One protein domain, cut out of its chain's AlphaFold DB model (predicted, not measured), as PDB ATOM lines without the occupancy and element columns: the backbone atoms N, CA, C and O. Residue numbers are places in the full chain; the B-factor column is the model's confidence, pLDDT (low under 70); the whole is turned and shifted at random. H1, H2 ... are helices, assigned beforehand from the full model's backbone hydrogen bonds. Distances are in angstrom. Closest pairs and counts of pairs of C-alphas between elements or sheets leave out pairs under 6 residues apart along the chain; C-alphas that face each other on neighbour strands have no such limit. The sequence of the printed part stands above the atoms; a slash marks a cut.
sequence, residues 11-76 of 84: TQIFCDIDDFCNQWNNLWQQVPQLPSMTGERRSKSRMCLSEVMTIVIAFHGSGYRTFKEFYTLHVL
ATOM      1  N   THR A  11      -8.087   1.722  54.522       91.06
ATOM      2  CA  THR A  11      -9.057   1.256  53.531       91.06
ATOM      3  C   THR A  11      -9.084   2.192  52.333       91.06
ATOM      4  O   THR A  11      -8.968   1.718  51.207       91.06
ATOM      5  N   GLN A  12      -9.148   3.505  52.562       90.81
ATOM      6  CA  GLN A  12      -9.105   4.485  51.474       90.81
ATOM      7  C   GLN A  12      -7.795   4.386  50.680       90.81
ATOM      8  O   GLN A  12      -7.820   4.326  49.455       90.81
ATOM      9  N   ILE A  13      -6.658   4.298  51.378       91.31
ATOM     10  CA  ILE A  13      -5.340   4.148  50.744       91.31
ATOM     11  C   ILE A  13      -5.295   2.873  49.909       91.31
ATOM     12  O   ILE A  13      -4.815   2.906  48.781       91.31
ATOM     13  N   PHE A  14      -5.793   1.758  50.442       93.50
ATOM     14  CA  PHE A  14      -5.814   0.504  49.706       93.50
ATOM     15  C   PHE A  14      -6.674   0.609  48.445       93.50
ATOM     16  O   PHE A  14      -6.221   0.181  47.389       93.50
ATOM     17  N   CYS A  15      -7.865   1.216  48.523       94.69
ATOM     18  CA  CYS A  15      -8.724   1.435  47.357       94.69
ATOM     19  C   CYS A  15      -8.017   2.260  46.272       94.69
ATOM     20  O   CYS A  15      -7.937   1.816  45.128       94.69
ATOM     21  N   ASP A  16      -7.435   3.406  46.638       94.50
ATOM     22  CA  ASP A  16      -6.738   4.279  45.684       94.50
ATOM     23  C   ASP A  16      -5.535   3.563  45.035       94.50
ATOM     24  O   ASP A  16      -5.263   3.700  43.837       94.50
ATOM     25  N   ILE A  17      -4.806   2.769  45.824       95.88
ATOM     26  CA  ILE A  17      -3.636   2.015  45.369       95.88
ATOM     27  C   ILE A  17      -4.021   0.808  44.513       95.88
ATOM     28  O   ILE A  17      -3.288   0.486  43.575       95.88
ATOM     29  N   ASP A  18      -5.136   0.140  44.797       95.69
ATOM     30  CA  ASP A  18      -5.615  -0.974  43.981       95.69
ATOM     31  C   ASP A  18      -6.034  -0.492  42.586       95.69
ATOM     32  O   ASP A  18      -5.556  -1.026  41.581       95.69
ATOM     33  N   ASP A  19      -6.791   0.607  42.510       95.38
ATOM     34  CA  ASP A  19      -7.166   1.249  41.244       95.38
ATOM     35  C   ASP A  19      -5.939   1.707  40.444       95.38
ATOM     36  O   ASP A  19      -5.874   1.533  39.218       95.38
ATOM     37  N   PHE A  20      -4.931   2.260  41.126       95.12
ATOM     38  CA  PHE A  20      -3.650   2.597  40.510       95.12
ATOM     39  C   PHE A  20      -2.923   1.352  39.984       95.12
ATOM     40  O   PHE A  20      -2.494   1.339  38.830       95.12
ATOM     41  N   CYS A  21      -2.794   0.296  40.791       94.06
ATOM     42  CA  CYS A  21      -2.091  -0.931  40.409       94.06
ATOM     43  C   CYS A  21      -2.761  -1.636  39.228       94.06
ATOM     44  O   CYS A  21      -2.060  -2.142  38.349       94.06
ATOM     45  N   ASN A  22      -4.095  -1.631  39.170       91.69
ATOM     46  CA  ASN A  22      -4.864  -2.192  38.060       91.69
ATOM     47  C   ASN A  22      -4.533  -1.483  36.738       91.69
ATOM     48  O   ASN A  22      -4.262  -2.134  35.726       91.69
ATOM     49  N   GLN A  23      -4.475  -0.150  36.750       93.25
ATOM     50  CA  GLN A  23      -4.085   0.637  35.577       93.25
ATOM     51  C   GLN A  23      -2.598   0.462  35.242       93.25
ATOM     52  O   GLN A  23      -2.238   0.218  34.088       93.25
ATOM     53  N   TRP A  24      -1.734   0.524  36.256       91.44
ATOM     54  CA  TRP A  24      -0.288   0.401  36.109       91.44
ATOM     55  C   TRP A  24       0.124  -0.946  35.524       91.44
ATOM     56  O   TRP A  24       0.951  -0.986  34.620       91.44
ATOM     57  N   ASN A  25      -0.460  -2.051  35.990       87.88
ATOM     58  CA  ASN A  25      -0.115  -3.386  35.509       87.88
ATOM     59  C   ASN A  25      -0.386  -3.536  34.003       87.88
ATOM     60  O   ASN A  25       0.433  -4.114  33.288       87.88
ATOM     61  N   ASN A  26      -1.487  -2.962  33.509       87.25
ATOM     62  CA  ASN A  26      -1.810  -2.966  32.081       87.25
ATOM     63  C   ASN A  26      -0.792  -2.166  31.261       87.25
ATOM     64  O   ASN A  26      -0.356  -2.626  30.207       87.25
ATOM     65  N   LEU A  27      -0.388  -0.990  31.751       90.25
ATOM     66  CA  LEU A  27       0.630  -0.161  31.100       90.25
ATOM     67  C   LEU A  27       2.005  -0.837  31.132       90.25
ATOM     68  O   LEU A  27       2.697  -0.891  30.120       90.25
ATOM     69  N   TRP A  28       2.384  -1.406  32.275       87.88
ATOM     70  CA  TRP A  28       3.679  -2.047  32.485       87.88
ATOM     71  C   TRP A  28       3.912  -3.218  31.528       87.88
ATOM     72  O   TRP A  28       5.003  -3.359  30.979       87.88
ATOM     73  N   GLN A  29       2.877  -4.021  31.263       85.75
ATOM     74  CA  GLN A  29       2.950  -5.129  30.304       85.75
ATOM     75  C   GLN A  29       3.168  -4.671  28.854       85.75
ATOM     76  O   GLN A  29       3.663  -5.452  28.042       85.75
ATOM     77  N   GLN A  30       2.815  -3.428  28.523       88.69
ATOM     78  CA  GLN A  30       2.988  -2.860  27.182       88.69
ATOM     79  C   GLN A  30       4.371  -2.224  26.986       88.69
ATOM     80  O   GLN A  30       4.806  -2.034  25.850       88.69
ATOM     81  N   VAL A  31       5.076  -1.895  28.072       89.81
ATOM     82  CA  VAL A  31       6.414  -1.294  28.012       89.81
ATOM     83  C   VAL A  31       7.457  -2.380  27.722       89.81
ATOM     84  O   VAL A  31       7.427  -3.422  28.383       89.81
ATOM     85  N   PRO A  32       8.415  -2.155  26.795       89.38
ATOM     86  CA  PRO A  32       9.516  -3.083  26.553       89.38
ATOM     87  C   PRO A  32      10.265  -3.418  27.848       89.38
ATOM     88  O   PRO A  32      10.872  -2.552  28.476       89.38
ATOM     89  N   GLN A  33      10.200  -4.687  28.245       85.62
ATOM     90  CA  GLN A  33      10.858  -5.192  29.444       85.62
ATOM     91  C   GLN A  33      12.273  -5.665  29.119       85.62
ATOM     92  O   GLN A  33      12.573  -6.059  27.987       85.62
ATOM     93  N   LEU A  34      13.138  -5.670  30.134       85.50
ATOM     94  CA  LEU A  34      14.442  -6.315  30.021       85.50
ATOM     95  C   LEU A  34      14.251  -7.799  29.653       85.50
ATOM     96  O   LEU A  34      13.319  -8.441  30.149       85.50
ATOM     97  N   PRO A  35      15.105  -8.354  28.775       83.00
ATOM     98  CA  PRO A  35      15.018  -9.755  28.402       83.00
ATOM     99  C   PRO A  35      15.214 -10.644  29.634       83.00
ATOM    100  O   PRO A  35      16.127 -10.434  30.429       83.00
ATOM    101  N   SER A  36      14.345 -11.643  29.770       81.19
ATOM    102  CA  SER A  36      14.403 -12.634  30.850       81.19
ATOM    103  C   SER A  36      15.676 -13.472  30.710       81.19
ATOM    104  O   SER A  36      15.963 -13.979  29.623       81.19
ATOM    105  N   MET A  37      16.439 -13.630  31.789       82.94
ATOM    106  CA  MET A  37      17.618 -14.494  31.787       82.94
ATOM    107  C   MET A  37      17.240 -15.980  31.832       82.94
ATOM    108  O   MET A  37      16.307 -16.403  32.518       82.94
ATOM    109  N   THR A  38      18.007 -16.812  31.128       81.19
ATOM    110  CA  THR A  38      17.862 -18.271  31.163       81.19
ATOM    111  C   THR A  38      18.084 -18.783  32.589       81.19
ATOM    112  O   THR A  38      19.146 -18.578  33.166       81.19
ATOM    113  N   GLY A  39      17.079 -19.450  33.166       80.25
ATOM    114  CA  GLY A  39      17.115 -19.914  34.560       80.25
ATOM    115  C   GLY A  39      16.512 -18.942  35.582       80.25
ATOM    116  O   GLY A  39      16.576 -19.214  36.781       80.25
ATOM    117  N   GLU A  40      15.890 -17.840  35.146       79.56
ATOM    118  CA  GLU A  40      15.156 -16.947  36.044       79.56
ATOM    119  C   GLU A  40      14.027 -17.674  36.775       79.56
ATOM    120  O   GLU A  40      13.036 -18.130  36.195       79.56
ATOM    121  N   ARG A  41      14.143 -17.719  38.102       73.38
ATOM    122  CA  ARG A  41      13.068 -18.187  38.963       73.38
ATOM    123  C   ARG A  41      12.021 -17.088  39.091       73.38
ATOM    124  O   ARG A  41      12.131 -16.205  39.938       73.38
ATOM    125  N   ARG A  42      10.951 -17.179  38.303       68.19
ATOM    126  CA  ARG A  42       9.747 -16.359  38.505       68.19
ATOM    127  C   ARG A  42       8.960 -16.888  39.703       68.19
ATOM    128  O   ARG A  42       8.003 -17.643  39.550       68.19
ATOM    129  N   SER A  43       9.392 -16.536  40.913       71.38
ATOM    130  CA  SER A  43       8.605 -16.820  42.113       71.38
ATOM    131  C   SER A  43       7.406 -15.884  42.140       71.38
ATOM    132  O   SER A  43       7.567 -14.671  42.258       71.38
ATOM    133  N   LYS A  44       6.196 -16.439  42.035       75.56
ATOM    134  CA  LYS A  44       4.984 -15.656  42.275       75.56
ATOM    135  C   LYS A  44       4.968 -15.251  43.748       75.56
ATOM    136  O   LYS A  44       5.059 -16.110  44.625       75.56
ATOM    137  N   SER A  45       4.910 -13.946  44.006       82.44
ATOM    138  CA  SER A  45       4.663 -13.424  45.349       82.44
ATOM    139  C   SER A  45       3.323 -13.959  45.863       82.44
ATOM    140  O   SER A  45       2.395 -14.164  45.082       82.44
ATOM    141  N   ARG A  46       3.221 -14.181  47.177       86.69
ATOM    142  CA  ARG A  46       1.940 -14.478  47.845       86.69
ATOM    143  C   ARG A  46       1.096 -13.222  48.082       86.69
ATOM    144  O   ARG A  46      -0.043 -13.353  48.501       86.69
ATOM    145  N   MET A  47       1.684 -12.050  47.849       90.19
ATOM    146  CA  MET A  47       1.111 -10.732  48.084       90.19
ATOM    147  C   MET A  47       1.082  -9.948  46.767       90.19
ATOM    148  O   MET A  47       2.082  -9.929  46.034       90.19
ATOM    149  N   CYS A  48      -0.056  -9.334  46.472       91.62
ATOM    150  CA  CYS A  48      -0.288  -8.471  45.322       91.62
ATOM    151  C   CYS A  48       0.493  -7.153  45.444       91.62
ATOM    152  O   CYS A  48       0.891  -6.734  46.531       91.62
ATOM    153  N   LEU A  49       0.712  -6.471  44.315       92.06
ATOM    154  CA  LEU A  49       1.455  -5.206  44.305       92.06
ATOM    155  C   LEU A  49       0.750  -4.116  45.128       92.06
ATOM    156  O   LEU A  49       1.425  -3.370  45.837       92.06
ATOM    157  N   SER A  50      -0.585  -4.064  45.075       94.75
ATOM    158  CA  SER A  50      -1.392  -3.102  45.830       94.75
ATOM    159  C   SER A  50      -1.244  -3.278  47.342       94.75
ATOM    160  O   SER A  50      -1.062  -2.300  48.071       94.75
ATOM    161  N   GLU A  51      -1.201  -4.522  47.819       93.44
ATOM    162  CA  GLU A  51      -0.934  -4.847  49.224       93.44
ATOM    163  C   GLU A  51       0.472  -4.392  49.648       93.44
ATOM    164  O   GLU A  51       0.623  -3.711  50.664       93.44
ATOM    165  N   VAL A  52       1.499  -4.696  48.841       94.12
ATOM    166  CA  VAL A  52       2.886  -4.275  49.117       94.12
ATOM    167  C   VAL A  52       2.988  -2.750  49.195       94.12
ATOM    168  O   VAL A  52       3.576  -2.219  50.138       94.12
ATOM    169  N   MET A  53       2.405  -2.034  48.230       94.69
ATOM    170  CA  MET A  53       2.414  -0.570  48.204       94.69
ATOM    171  C   MET A  53       1.702   0.022  49.422       94.69
ATOM    172  O   MET A  53       2.240   0.923  50.067       94.69
ATOM    173  N   THR A  54       0.543  -0.528  49.788       94.69
ATOM    174  CA  THR A  54      -0.222  -0.084  50.959       94.69
ATOM    175  C   THR A  54       0.578  -0.265  52.249       94.69
ATOM    176  O   THR A  54       0.649   0.658  53.058       94.69
ATOM    177  N   ILE A  55       1.260  -1.403  52.419       94.19
ATOM    178  CA  ILE A  55       2.139  -1.669  53.571       94.19
ATOM    179  C   ILE A  55       3.282  -0.651  53.652       94.19
ATOM    180  O   ILE A  55       3.596  -0.162  54.737       94.19
ATOM    181  N   VAL A  56       3.906  -0.308  52.521       94.81
ATOM    182  CA  VAL A  56       5.005   0.669  52.474       94.81
ATOM    183  C   VAL A  56       4.513   2.077  52.820       94.81
ATOM    184  O   VAL A  56       5.143   2.764  53.625       94.81
ATOM    185  N   ILE A  57       3.372   2.503  52.271       93.06
ATOM    186  CA  ILE A  57       2.769   3.810  52.578       93.06
ATOM    187  C   ILE A  57       2.396   3.888  54.059       93.06
ATOM    188  O   ILE A  57       2.750   4.856  54.739       93.06
ATOM    189  N   ALA A  58       1.741   2.848  54.579       92.00
ATOM    190  CA  ALA A  58       1.383   2.755  55.987       92.00
ATOM    191  C   ALA A  58       2.630   2.804  56.883       92.00
ATOM    192  O   ALA A  58       2.641   3.554  57.857       92.00
ATOM    193  N   PHE A  59       3.712   2.102  56.525       93.19
ATOM    194  CA  PHE A  59       4.980   2.182  57.249       93.19
ATOM    195  C   PHE A  59       5.509   3.620  57.308       93.19
ATOM    196  O   PHE A  59       5.772   4.131  58.398       93.19
ATOM    197  N   HIS A  60       5.612   4.307  56.170       91.50
ATOM    198  CA  HIS A  60       6.143   5.671  56.136       91.50
ATOM    199  C   HIS A  60       5.284   6.674  56.914       91.50
ATOM    200  O   HIS A  60       5.829   7.568  57.560       91.50
ATOM    201  N   GLY A  61       3.959   6.518  56.898       89.31
ATOM    202  CA  GLY A  61       3.059   7.395  57.648       89.31
ATOM    203  C   GLY A  61       2.856   7.022  59.117       89.31
ATOM    204  O   GLY A  61       2.374   7.846  59.891       89.31
ATOM    205  N   SER A  62       3.238   5.810  59.522       88.25
ATOM    206  CA  SER A  62       3.091   5.324  60.900       88.25
ATOM    207  C   SER A  62       4.091   5.931  61.891       88.25
ATOM    208  O   SER A  62       3.852   5.912  63.095       88.25
ATOM    209  N   GLY A  63       5.224   6.453  61.405       89.06
ATOM    210  CA  GLY A  63       6.287   7.008  62.247       89.06
ATOM    211  C   GLY A  63       7.185   5.968  62.933       89.06
ATOM    212  O   GLY A  63       8.019   6.343  63.758       89.06
ATOM    213  N   TYR A  64       7.062   4.678  62.597       92.81
ATOM    214  CA  TYR A  64       7.983   3.648  63.084       92.81
ATOM    215  C   TYR A  64       9.407   3.890  62.579       92.81
ATOM    216  O   TYR A  64       9.639   4.213  61.415       92.81
ATOM    217  N   ARG A  65      10.395   3.658  63.450       94.69
ATOM    218  CA  ARG A  65      11.812   3.821  63.097       94.69
ATOM    219  C   ARG A  65      12.303   2.733  62.146       94.69
ATOM    220  O   ARG A  65      13.199   2.982  61.342       94.69
ATOM    221  N   THR A  66      11.768   1.518  62.269       96.25
ATOM    222  CA  THR A  66      12.214   0.369  61.475       96.25
ATOM    223  C   THR A  66      11.039  -0.356  60.836       96.25
ATOM    224  O   THR A  66      10.010  -0.582  61.472       96.25
ATOM    225  N   PHE A  67      11.220  -0.774  59.581       95.19
ATOM    226  CA  PHE A  67      10.210  -1.544  58.855       95.19
ATOM    227  C   PHE A  67       9.922  -2.884  59.536       95.19
ATOM    228  O   PHE A  67       8.777  -3.313  59.596       95.19
ATOM    229  N   LYS A  68      10.955  -3.524  60.105       94.94
ATOM    230  CA  LYS A  68      10.823  -4.809  60.802       94.94
ATOM    231  C   LYS A  68       9.828  -4.727  61.958       94.94
ATOM    232  O   LYS A  68       8.984  -5.609  62.092       94.94
ATOM    233  N   GLU A  69       9.934  -3.689  62.781       94.62
ATOM    234  CA  GLU A  69       9.058  -3.486  63.935       94.62
ATOM    235  C   GLU A  69       7.612  -3.230  63.496       94.62
ATOM    236  O   GLU A  69       6.707  -3.919  63.957       94.62
ATOM    237  N   PHE A  70       7.410  -2.334  62.525       94.62
ATOM    238  CA  PHE A  70       6.095  -2.071  61.940       94.62
ATOM    239  C   PHE A  70       5.453  -3.338  61.358       94.62
ATOM    240  O   PHE A  70       4.324  -3.681  61.696       94.62
ATOM    241  N   TYR A  71       6.192  -4.062  60.517       94.06
ATOM    242  CA  TYR A  71       5.697  -5.251  59.830       94.06
ATOM    243  C   TYR A  71       5.330  -6.368  60.814       94.06
ATOM    244  O   TYR A  71       4.310  -7.034  60.651       94.06
ATOM    245  N   THR A  72       6.131  -6.545  61.867       94.12
ATOM    246  CA  THR A  72       5.875  -7.563  62.896       94.12
ATOM    247  C   THR A  72       4.637  -7.242  63.727       94.12
ATOM    248  O   THR A  72       3.885  -8.152  64.051       94.12
ATOM    249  N   LEU A  73       4.429  -5.970  64.075       92.38
ATOM    250  CA  LEU A  73       3.347  -5.563  64.973       92.38
ATOM    251  C   LEU A  73       2.007  -5.332  64.264       92.38
ATOM    252  O   LEU A  73       0.971  -5.490  64.902       92.38
ATOM    253  N   HIS A  74       2.018  -4.946  62.982       90.50
ATOM    254  CA  HIS A  74       0.809  -4.481  62.281       90.50
ATOM    255  C   HIS A  74       0.432  -5.266  61.025       90.50
ATOM    256  O   HIS A  74      -0.700  -5.142  60.569       90.50
ATOM    257  N   VAL A  75       1.352  -6.038  60.437       91.38
ATOM    258  CA  VAL A  75       1.108  -6.729  59.154       91.38
ATOM    259  C   VAL A  75       1.082  -8.243  59.322       91.38
ATOM    260  O   VAL A  75       0.241  -8.918  58.731       91.38
ATOM    261  N   LEU A  76       1.997  -8.801  60.119       89.69
ATOM    262  CA  LEU A  76       2.002 -10.235  60.383       89.69
ATOM    263  C   LEU A  76       0.804 -10.640  61.259       89.69
ATOM    264  O   LEU A  76       0.536  -9.986  62.266       89.69
TER     265      LEU A  76
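AT A GLANCE: This is residues 11 to 76 of the 84 residues of an uncharacterized protein of Calothrix sp. NIES-3974 (UniProt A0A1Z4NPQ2). The model is a loose helical hairpin with a long open loop: the long helix H1 runs out, residues 26 to 47 stick out at its far end and swing round, and H2 folds back over the first part of H1 at a slant. The short helix H3 is set crosswise to H2 after a tight turn, away from H1. The printed part has 66 residues with three named helices, H1, H2 and H3 in that order, and no named strand; the class is all helix. The whole is loose, with a radius of gyration of the C-alphas of 15.0 A, and spans 39 by 28 by 18 A.

HOW THE PARTS SIT: Start with H1, residues 11 to 30, and look at its residues 13 to 21, which alone touch H2, residues 49 to 62. On H2 it is residues 49 to 54 alone that touch H1. Their closest C-alphas are those of Asp 18 and Ser 50, 5.1 A apart. The two form a helical hairpin and run opposite ways, with their lines at a steep tilt of 45 degrees. Go on to H3, residues 67 to 74, which only just touches H2, with 3 pairs of C-alphas within 8 A. The closest C-alphas are those of Phe 59 and Phe 70, 6.4 A apart, and H2 touches H3 with residue 59 alone. H2 and H3 are about perpendicular, at 83 degrees. H1 and H3 are apart. In H2 and H3 every O i to N i+4 pair is within hydrogen-bond range; in H1 14 of 16 are.

IN THESE COORDINATES: Find C-alpha 11 at (-9.057, 1.256, 53.531); from there H1 runs 29.3 A to C-alpha 30 at (2.988, -2.860, 27.182). Pass over residues 31 to 48 and find C-alpha 49 at (1.455, -5.206, 44.305), where H2 begins; it runs 19.7 A to C-alpha 62. H3 runs 10.4 A from C-alpha 67 to C-alpha 74 at (0.809, -4.481, 62.281).

THE WHOLE: The C-alphas farthest apart are those of Thr 38 and Gly 63, 41.7 A. The printed part, residues 11 to 76, has no cut. The link from H1 to H2 is long, 18 residues, and the link from H2 to H3 is tight, 4 residues. Residues 26 to 47, of which 26 to 30 belong to H1, stand free; without them the body spans 32 by 16 by 14 A. The mean pLDDT of the printed part is 89.7, and one residue, Arg 42, is under 70.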